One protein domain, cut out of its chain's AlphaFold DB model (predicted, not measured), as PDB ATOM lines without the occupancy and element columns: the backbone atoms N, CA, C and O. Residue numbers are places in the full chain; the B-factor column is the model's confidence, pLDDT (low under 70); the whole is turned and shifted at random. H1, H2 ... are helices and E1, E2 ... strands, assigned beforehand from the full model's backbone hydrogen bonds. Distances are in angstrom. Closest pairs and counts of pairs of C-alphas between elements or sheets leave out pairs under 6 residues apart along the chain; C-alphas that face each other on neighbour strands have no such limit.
ATOM      1  N   ALA A  81      -5.573 -18.651  10.827       89.19
ATOM      2  CA  ALA A  81      -5.801 -20.098  10.935       89.19
ATOM      3  C   ALA A  81      -5.864 -20.612  12.388       89.19
ATOM      4  O   ALA A  81      -6.743 -21.402  12.725       89.19
ATOM      5  N   ALA A  82      -4.992 -20.111  13.271       90.25
ATOM      6  CA  ALA A  82      -4.978 -20.491  14.686       90.25
ATOM      7  C   ALA A  82      -6.255 -20.058  15.433       90.25
ATOM      8  O   ALA A  82      -6.827 -20.835  16.199       90.25
ATOM      9  N   ALA A  83      -6.740 -18.836  15.177       91.00
ATOM     10  CA  ALA A  83      -7.979 -18.322  15.760       91.00
ATOM     11  C   ALA A  83      -9.196 -19.123  15.279       91.00
ATOM     12  O   ALA A  83     -10.061 -19.492  16.075       91.00
ATOM     13  N   ARG A  84      -9.222 -19.452  13.983       91.06
ATOM     14  CA  ARG A  84     -10.262 -20.284  13.377       91.06
ATOM     15  C   ARG A  84     -10.286 -21.693  13.971       91.06
ATOM     16  O   ARG A  84     -11.349 -22.159  14.371       91.06
ATOM     17  N   GLN A  85      -9.135 -22.357  14.067       92.31
ATOM     18  CA  GLN A  85      -9.041 -23.705  14.630       92.31
ATOM     19  C   GLN A  85      -9.499 -23.739  16.092       92.31
ATOM     20  O   GLN A  85     -10.207 -24.667  16.502       92.31
ATOM     21  N   LEU A  86      -9.139 -22.716  16.873       92.50
ATOM     22  CA  LEU A  86      -9.608 -22.585  18.246       92.50
ATOM     23  C   LEU A  86     -11.135 -22.445  18.296       92.50
ATOM     24  O   LEU A  86     -11.793 -23.199  19.013       92.50
ATOM     25  N   PHE A  87     -11.704 -21.535  17.502       93.50
ATOM     26  CA  PHE A  87     -13.152 -21.350  17.410       93.50
ATOM     27  C   PHE A  87     -13.875 -22.653  17.044       93.50
ATOM     28  O   PHE A  87     -14.804 -23.048  17.744       93.50
ATOM     29  N   GLU A  88     -13.433 -23.349  15.993       91.88
ATOM     30  CA  GLU A  88     -14.063 -24.588  15.518       91.88
ATOM     31  C   GLU A  88     -14.005 -25.703  16.574       91.88
ATOM     32  O   GLU A  88     -14.990 -26.415  16.786       91.88
ATOM     33  N   THR A  89     -12.875 -25.825  17.278       93.25
ATOM     34  CA  THR A  89     -12.696 -26.814  18.351       93.25
ATOM     35  C   THR A  89     -13.660 -26.554  19.504       93.25
ATOM     36  O   THR A  89     -14.372 -27.463  19.941       93.25
ATOM     37  N   VAL A  90     -13.731 -25.306  19.972       93.56
ATOM     38  CA  VAL A  90     -14.625 -24.923  21.071       93.56
ATOM     39  C   VAL A  90     -16.087 -25.045  20.638       93.56
ATOM     40  O   VAL A  90     -16.885 -25.619  21.377       93.56
ATOM     41  N   ALA A  91     -16.452 -24.582  19.436       93.12
ATOM     42  CA  ALA A  91     -17.816 -24.666  18.909       93.12
ATOM     43  C   ALA A  91     -18.307 -26.118  18.877       93.12
ATOM     44  O   ALA A  91     -19.402 -26.412  19.361       93.12
ATOM     45  N   ARG A  92     -17.470 -27.046  18.391       92.69
ATOM     46  CA  ARG A  92     -17.785 -28.480  18.352       92.69
ATOM     47  C   ARG A  92     -18.022 -29.056  19.748       92.69
ATOM     48  O   ARG A  92     -18.958 -29.823  19.945       92.69
ATOM     49  N   GLN A  93     -17.208 -28.667  20.727       91.38
ATOM     50  CA  GLN A  93     -17.324 -29.152  22.108       91.38
ATOM     51  C   GLN A  93     -18.466 -28.492  22.898       91.38
ATOM     52  O   GLN A  93     -18.902 -29.026  23.920       91.38
ATOM     53  N   ARG A  94     -18.935 -27.313  22.470       89.81
ATOM     54  CA  ARG A  94     -19.836 -26.438  23.240       89.81
ATOM     55  C   ARG A  94     -21.124 -26.079  22.500       89.81
ATOM     56  O   ARG A  94     -21.652 -24.983  22.698       89.81
ATOM     57  N   ARG A  95     -21.656 -27.025  21.714       85.88
ATOM     58  CA  ARG A  95     -22.958 -26.924  21.017       85.88
ATOM     59  C   ARG A  95     -23.070 -25.659  20.152       85.88
ATOM     60  O   ARG A  95     -24.067 -24.952  20.202       85.88
ATOM     61  N   GLY A  96     -22.007 -25.327  19.424       86.38
ATOM     62  CA  GLY A  96     -21.950 -24.174  18.519       86.38
ATOM     63  C   GLY A  96     -21.572 -22.841  19.172       86.38
ATOM     64  O   GLY A  96     -21.153 -21.927  18.468       86.38
ATOM     65  N   ILE A  97     -21.623 -22.719  20.504       90.19
ATOM     66  CA  ILE A  97     -21.308 -21.462  21.203       90.19
ATOM     67  C   ILE A  97     -19.834 -21.447  21.611       90.19
ATOM     68  O   ILE A  97     -19.473 -21.937  22.687       90.19
ATOM     69  N   ALA A  98     -18.986 -20.877  20.755       92.56
ATOM     70  CA  ALA A  98     -17.549 -20.762  21.007       92.56
ATOM     71  C   ALA A  98     -17.117 -19.448  21.663       92.56
ATOM     72  O   ALA A  98     -16.163 -19.458  22.439       92.56
ATOM     73  N   VAL A  99     -17.799 -18.340  21.366       94.19
ATOM     74  CA  VAL A  99     -17.421 -16.988  21.803       94.19
ATOM     75  C   VAL A  99     -18.522 -16.422  22.688       94.19
ATOM     76  O   VAL A  99     -19.697 -16.511  22.339       94.19
ATOM     77  N   VAL A 100     -18.153 -15.874  23.844       94.25
ATOM     78  CA  VAL A 100     -19.091 -15.338  24.837       94.25
ATOM     79  C   VAL A 100     -18.541 -14.072  25.471       94.25
ATOM     80  O   VAL A 100     -17.330 -13.882  25.583       94.25
ATOM     81  N   GLU A 101     -19.442 -13.205  25.909       94.06
ATOM     82  CA  GLU A 101     -19.057 -11.958  26.552       94.06
ATOM     83  C   GLU A 101     -18.599 -12.218  27.996       94.06
ATOM     84  O   GLU A 101     -19.211 -12.998  28.737       94.06
ATOM     85  N   ALA A 102     -17.531 -11.543  28.409       93.69
ATOM     86  CA  ALA A 102     -17.171 -11.361  29.802       93.69
ATOM     87  C   ALA A 102     -17.738 -10.025  30.301       93.69
ATOM     88  O   ALA A 102     -17.281  -8.948  29.901       93.69
ATOM     89  N   ARG A 103     -18.707 -10.102  31.214       92.31
ATOM     90  CA  ARG A 103     -19.443  -8.953  31.750       92.31
ATOM     91  C   ARG A 103     -19.317  -8.922  33.265       92.31
ATOM     92  O   ARG A 103     -19.420  -9.962  33.910       92.31
ATOM     93  N   ASP A 104     -19.020  -7.751  33.822       89.25
ATOM     94  CA  ASP A 104     -18.868  -7.535  35.271       89.25
ATOM     95  C   ASP A 104     -17.923  -8.535  35.961       89.25
ATOM     96  O   ASP A 104     -18.151  -8.971  37.088       89.25
ATOM     97  N   GLY A 105     -16.856  -8.950  35.270       90.56
ATOM     98  CA  GLY A 105     -15.909  -9.939  35.785       90.56
ATOM     99  C   GLY A 105     -16.415 -11.384  35.771       90.56
ATOM    100  O   GLY A 105     -15.801 -12.229  36.414       90.56
ATOM    101  N   HIS A 106     -17.493 -11.688  35.048       93.50
ATOM    102  CA  HIS A 106     -18.076 -13.025  34.945       93.50
ATOM    103  C   HIS A 106     -18.160 -13.490  33.491       93.50
ATOM    104  O   HIS A 106     -18.368 -12.700  32.571       93.50
ATOM    105  N   CYS A 107     -18.027 -14.800  33.282       93.69
ATOM    106  CA  CYS A 107     -18.429 -15.420  32.021       93.69
ATOM    107  C   CYS A 107     -19.961 -15.426  31.937       93.69
ATOM    108  O   CYS A 107     -20.611 -15.994  32.810       93.69
ATOM    109  N   THR A 108     -20.540 -14.851  30.885       93.00
ATOM    110  CA  THR A 108     -22.007 -14.737  30.741       93.00
ATOM    111  C   THR A 108     -22.738 -16.070  30.568       93.00
ATOM    112  O   THR A 108     -23.944 -16.113  30.767       93.00
ATOM    113  N   VAL A 109     -22.030 -17.158  30.238       92.44
ATOM    114  CA  VAL A 109     -22.648 -18.475  29.992       92.44
ATOM    115  C   VAL A 109     -22.452 -19.464  31.138       92.44
ATOM    116  O   VAL A 109     -23.369 -20.204  31.467       92.44
ATOM    117  N   CYS A 110     -21.258 -19.539  31.732       92.44
ATOM    118  CA  CYS A 110     -21.017 -20.457  32.855       92.44
ATOM    119  C   CYS A 110     -21.019 -19.757  34.218       92.44
ATOM    120  O   CYS A 110     -20.747 -20.406  35.222       92.44
ATOM    121  N   HIS A 111     -21.254 -18.442  34.242       94.12
ATOM    122  CA  HIS A 111     -21.390 -17.593  35.431       94.12
ATOM    123  C   HIS A 111     -20.224 -17.643  36.430       94.12
ATOM    124  O   HIS A 111     -20.319 -17.113  37.534       94.12
ATOM    125  N   VAL A 112     -19.088 -18.228  36.042       94.56
ATOM    126  CA  VAL A 112     -17.899 -18.270  36.890       94.56
ATOM    127  C   VAL A 112     -17.286 -16.879  36.985       94.56
ATOM    128  O   VAL A 112     -17.197 -16.150  35.988       94.56
ATOM    129  N   ARG A 113     -16.824 -16.529  38.186       94.31
ATOM    130  CA  ARG A 113     -16.072 -15.303  38.421       94.31
ATOM    131  C   ARG A 113     -14.669 -15.435  37.843       94.31
ATOM    132  O   ARG A 113     -13.918 -16.346  38.184       94.31
ATOM    133  N   LEU A 114     -14.313 -14.504  36.972       93.62
ATOM    134  CA  LEU A 114     -13.003 -14.417  36.348       93.62
ATOM    135  C   LEU A 114     -12.023 -13.735  37.307       93.62
ATOM    136  O   LEU A 114     -12.365 -12.787  38.019       93.62
ATOM    137  N   ARG A 115     -10.771 -14.197  37.304       93.50
ATOM    138  CA  ARG A 115      -9.699 -13.553  38.074       93.50
ATOM    139  C   ARG A 115      -9.540 -12.098  37.600       93.50
ATOM    140  O   ARG A 115      -9.492 -11.888  36.387       93.50
ATOM    141  N   PRO A 116      -9.370 -11.101  38.492       91.88
ATOM    142  CA  PRO A 116      -9.256  -9.692  38.090       91.88
ATOM    143  C   PRO A 116      -8.168  -9.427  37.040       91.88
ATOM    144  O   PRO A 116      -8.381  -8.669  36.099       91.88
ATOM    145  N   GLN A 117      -7.020 -10.106  37.151       92.12
ATOM    146  CA  GLN A 117      -5.937 -10.026  36.164       92.12
ATOM    147  C   GLN A 117      -6.372 -10.532  34.781       92.12
ATOM    148  O   GLN A 117      -6.079  -9.896  33.771       92.12
ATOM    149  N   MET A 118      -7.106 -11.649  34.735       92.19
ATOM    150  CA  MET A 118      -7.646 -12.209  33.497       92.19
ATOM    151  C   MET A 118      -8.688 -11.272  32.886       92.19
ATOM    152  O   MET A 118      -8.620 -10.968  31.701       92.19
ATOM    153  N   PHE A 119      -9.610 -10.753  33.699       92.62
ATOM    154  CA  PHE A 119     -10.628  -9.811  33.235       92.62
ATOM    155  C   PHE A 119     -10.003  -8.540  32.647       92.62
ATOM    156  O   PHE A 119     -10.397  -8.108  31.569       92.62
ATOM    157  N   ASN A 120      -8.956  -7.996  33.274       91.81
ATOM    158  CA  ASN A 120      -8.212  -6.857  32.732       91.81
ATOM    159  C   ASN A 120      -7.550  -7.150  31.378       91.81
ATOM    160  O   ASN A 120      -7.462  -6.244  30.553       91.81
ATOM    161  N   ARG A 121      -7.094  -8.386  31.132       93.00
ATOM    162  CA  ARG A 121      -6.582  -8.795  29.814       93.00
ATOM    163  C   ARG A 121      -7.706  -8.891  28.786       93.00
ATOM    164  O   ARG A 121      -7.564  -8.345  27.698       93.00
ATOM    165  N   ILE A 122      -8.845  -9.487  29.150       93.12
ATOM    166  CA  ILE A 122     -10.016  -9.601  28.264       93.12
ATOM    167  C   ILE A 122     -10.509  -8.212  27.837       93.12
ATOM    168  O   ILE A 122     -10.767  -7.996  26.661       93.12
ATOM    169  N   ARG A 123     -10.530  -7.229  28.748       90.69
ATOM    170  CA  ARG A 123     -10.909  -5.838  28.430       90.69
ATOM    171  C   ARG A 123     -10.038  -5.170  27.361       90.69
ATOM    172  O   ARG A 123     -10.477  -4.190  26.772       90.69
ATOM    173  N   ARG A 124      -8.819  -5.666  27.118       90.56
ATOM    174  CA  ARG A 124      -7.929  -5.142  26.070       90.56
ATOM    175  C   ARG A 124      -8.268  -5.689  24.681       90.56
ATOM    176  O   ARG A 124      -7.876  -5.062  23.708       90.56
ATOM    177  N   ASN A 125      -8.964  -6.829  24.583       87.81
ATOM    178  CA  ASN A 125      -9.315  -7.511  23.326       87.81
ATOM    179  C   ASN A 125      -8.135  -7.695  22.338       87.81
ATOM    180  O   ASN A 125      -8.334  -7.740  21.128       87.81
ATOM    181  N   THR A 126      -6.897  -7.800  22.832       89.31
ATOM    182  CA  THR A 126      -5.689  -7.952  21.995       89.31
ATOM    183  C   THR A 126      -5.317  -9.406  21.712       89.31
ATOM    184  O   THR A 126      -4.470  -9.675  20.869       89.31
ATOM    185  N   GLU A 127      -5.898 -10.352  22.446       90.88
ATOM    186  CA  GLU A 127      -5.589 -11.780  22.377       90.88
ATOM    187  C   GLU A 127      -6.841 -12.616  22.669       90.88
ATOM    188  O   GLU A 127      -7.759 -12.164  23.357       90.88
ATOM    189  N   LEU A 128      -6.874 -13.849  22.159       92.50
ATOM    190  CA  LEU A 128      -7.969 -14.783  22.417       92.50
ATOM    191  C   LEU A 128      -7.762 -15.474  23.764       92.50
ATOM    192  O   LEU A 128      -6.858 -16.291  23.928       92.50
ATOM    193  N   ILE A 129      -8.632 -15.169  24.722       94.38
ATOM    194  CA  ILE A 129      -8.581 -15.724  26.076       94.38
ATOM    195  C   ILE A 129      -9.750 -16.680  26.260       94.38
ATOM    196  O   ILE A 129     -10.891 -16.328  25.983       94.38
ATOM    197  N   GLN A 130      -9.481 -17.887  26.751       94.56
ATOM    198  CA  GLN A 130     -10.520 -18.867  27.059       94.56
ATOM    199  C   GLN A 130     -10.893 -18.827  28.541       94.56
ATOM    200  O   GLN A 130     -10.058 -18.592  29.413       94.56
ATOM    201  N   CYS A 131     -12.158 -19.099  28.837       94.25
ATOM    202  CA  CYS A 131     -12.626 -19.321  30.194       94.25
ATOM    203  C   CYS A 131     -11.984 -20.587  30.784       94.25
ATOM    204  O   CYS A 131     -12.151 -21.667  30.225       94.25
ATOM    205  N   GLU A 132     -11.353 -20.477  31.956       91.88
ATOM    206  CA  GLU A 132     -10.705 -21.604  32.657       91.88
ATOM    207  C   GLU A 132     -11.686 -22.732  33.041       91.88
ATOM    208  O   GLU A 132     -11.267 -23.851  33.311       91.88
ATOM    209  N   HIS A 133     -12.995 -22.448  33.066       93.31
ATOM    210  CA  HIS A 133     -14.025 -23.418  33.438       93.31
ATOM    211  C   HIS A 133     -14.726 -24.046  32.227       93.31
ATOM    212  O   HIS A 133     -14.807 -25.266  32.107       93.31
ATOM    213  N   CYS A 134     -15.253 -23.227  31.311       92.88
ATOM    214  CA  CYS A 134     -16.041 -23.731  30.182       92.88
ATOM    215  C   CYS A 134     -15.283 -23.766  28.850       92.88
ATOM    216  O   CYS A 134     -15.842 -24.244  27.864       92.88
ATOM    217  N   MET A 135     -14.031 -23.298  28.803       94.00
ATOM    218  CA  MET A 135     -13.175 -23.236  27.606       94.00
ATOM    219  C   MET A 135     -13.710 -22.362  26.458       94.00
ATOM    220  O   MET A 135     -13.152 -22.366  25.368       94.00
ATOM    221  N   ARG A 136     -14.778 -21.581  26.674       94.88
ATOM    222  CA  ARG A 136     -15.269 -20.623  25.670       94.88
ATOM    223  C   ARG A 136     -14.354 -19.412  25.568       94.88
ATOM    224  O   ARG A 136     -13.820 -18.966  26.580       94.88
ATOM    225  N   ILE A 137     -14.204 -18.883  24.359       95.38
ATOM    226  CA  ILE A 137     -13.440 -17.670  24.065       95.38
ATOM    227  C   ILE A 137     -14.204 -16.472  24.640       95.38
ATOM    228  O   ILE A 137     -15.402 -16.329  24.409       95.38
ATOM    229  N   LEU A 138     -13.511 -15.633  25.397       94.81
ATOM    230  CA  LEU A 138     -14.059 -14.474  26.087       94.81
ATOM    231  C   LEU A 138     -13.725 -13.198  25.315       94.81
ATOM    232  O   LEU A 138     -12.573 -12.993  24.935       94.81
ATOM    233  N   TYR A 139     -14.713 -12.324  25.147       94.62
ATOM    234  CA  TYR A 139     -14.518 -10.954  24.665       94.62
ATOM    235  C   TYR A 139     -15.170  -9.960  25.626       94.62
ATOM    236  O   TYR A 139     -16.052 -10.330  26.401       94.62
ATOM    237  N   HIS A 140     -14.747  -8.700  25.588       93.00
ATOM    238  CA  HIS A 140     -15.399  -7.629  26.339       93.00
ATOM    239  C   HIS A 140     -15.926  -6.559  25.389       93.00
ATOM    240  O   HIS A 140     -15.171  -6.062  24.556       93.00
TER     241      HIS A 140
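This is residues 81 to 140 of the 156 residues of a protein of Candidatus Marinimicrobia bacterium (UniProt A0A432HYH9). Picture a small parallel pair of strands, E1 and E2, set between two helices: the longer helix H1 is near the strands' first residues, and the short helix H2 is near their last ones. Two long loops, residues 104 to 115 and 123 to 136, make up much of the rest, and each is tied to the strands by a short antiparallel pairing. The printed part has 60 residues, with two named helices and two named strands in the order H1, E1, H2, E2, and under half of the residues are in named elements. The class is mixed, helices and strands, and the sheet has the order E1, E2, parallel. The whole is compact, with a radius of gyration of the C-alphas of 10.8 A, and spans 28 by 23 by 14 A.

Start at residue 81, where H1, residues 81 to 93, begins. Next look at E1, residues 99 to 103: its closest C-alphas to H1 are those of Val 99 and Phe 87, 7.5 A apart. Then find H2, residues 116 to 122, which is apart from H1. The closest C-alphas of H2 and E1 are those of Ile 122 and Ala 102, 7.5 A apart. Last comes E2, residues 137 to 139, the parallel neighbour of E1, with 46 degrees between their directions. Across this pair, N 100 and O 137 are within hydrogen-bond range at 2.8 A, and N 139 and O 100 at 3.1 A. The closest C-alphas of E2 and H2 are those of Tyr 139 and Ile 122, 5.9 A apart; those of E2 and H1 are Ile 137 and Phe 87, 7.6 A apart. E1, H2 and E2 form a strand-helix-strand unit, two parallel neighbour strands with a helix between them along the chain, and its crossover is right-handed. In H1 and H2 every O i to N i+4 pair is within hydrogen-bond range.

Find C-alpha 81 at (-5.801, -20.098, 10.935); from there H1 runs 18.4 A to C-alpha 93. E1 begins at C-alpha 99, at (-17.421, -16.988, 21.803), and runs 12.9 A to C-alpha 103. H2 runs from C-alpha 116 to C-alpha 122, and E2 runs from C-alpha 137 to C-alpha 139, at (-14.518, -10.954, 24.665).

The two C-alphas farthest apart are those of Ala 81 and Asp 104, 30.3 A. The printed part has no cut. The link from H1 to E1 is tight, while those from E1 to H2 and from H2 to E2 are long. The mean pLDDT of the printed part is 92.3, and no printed residue is under 70.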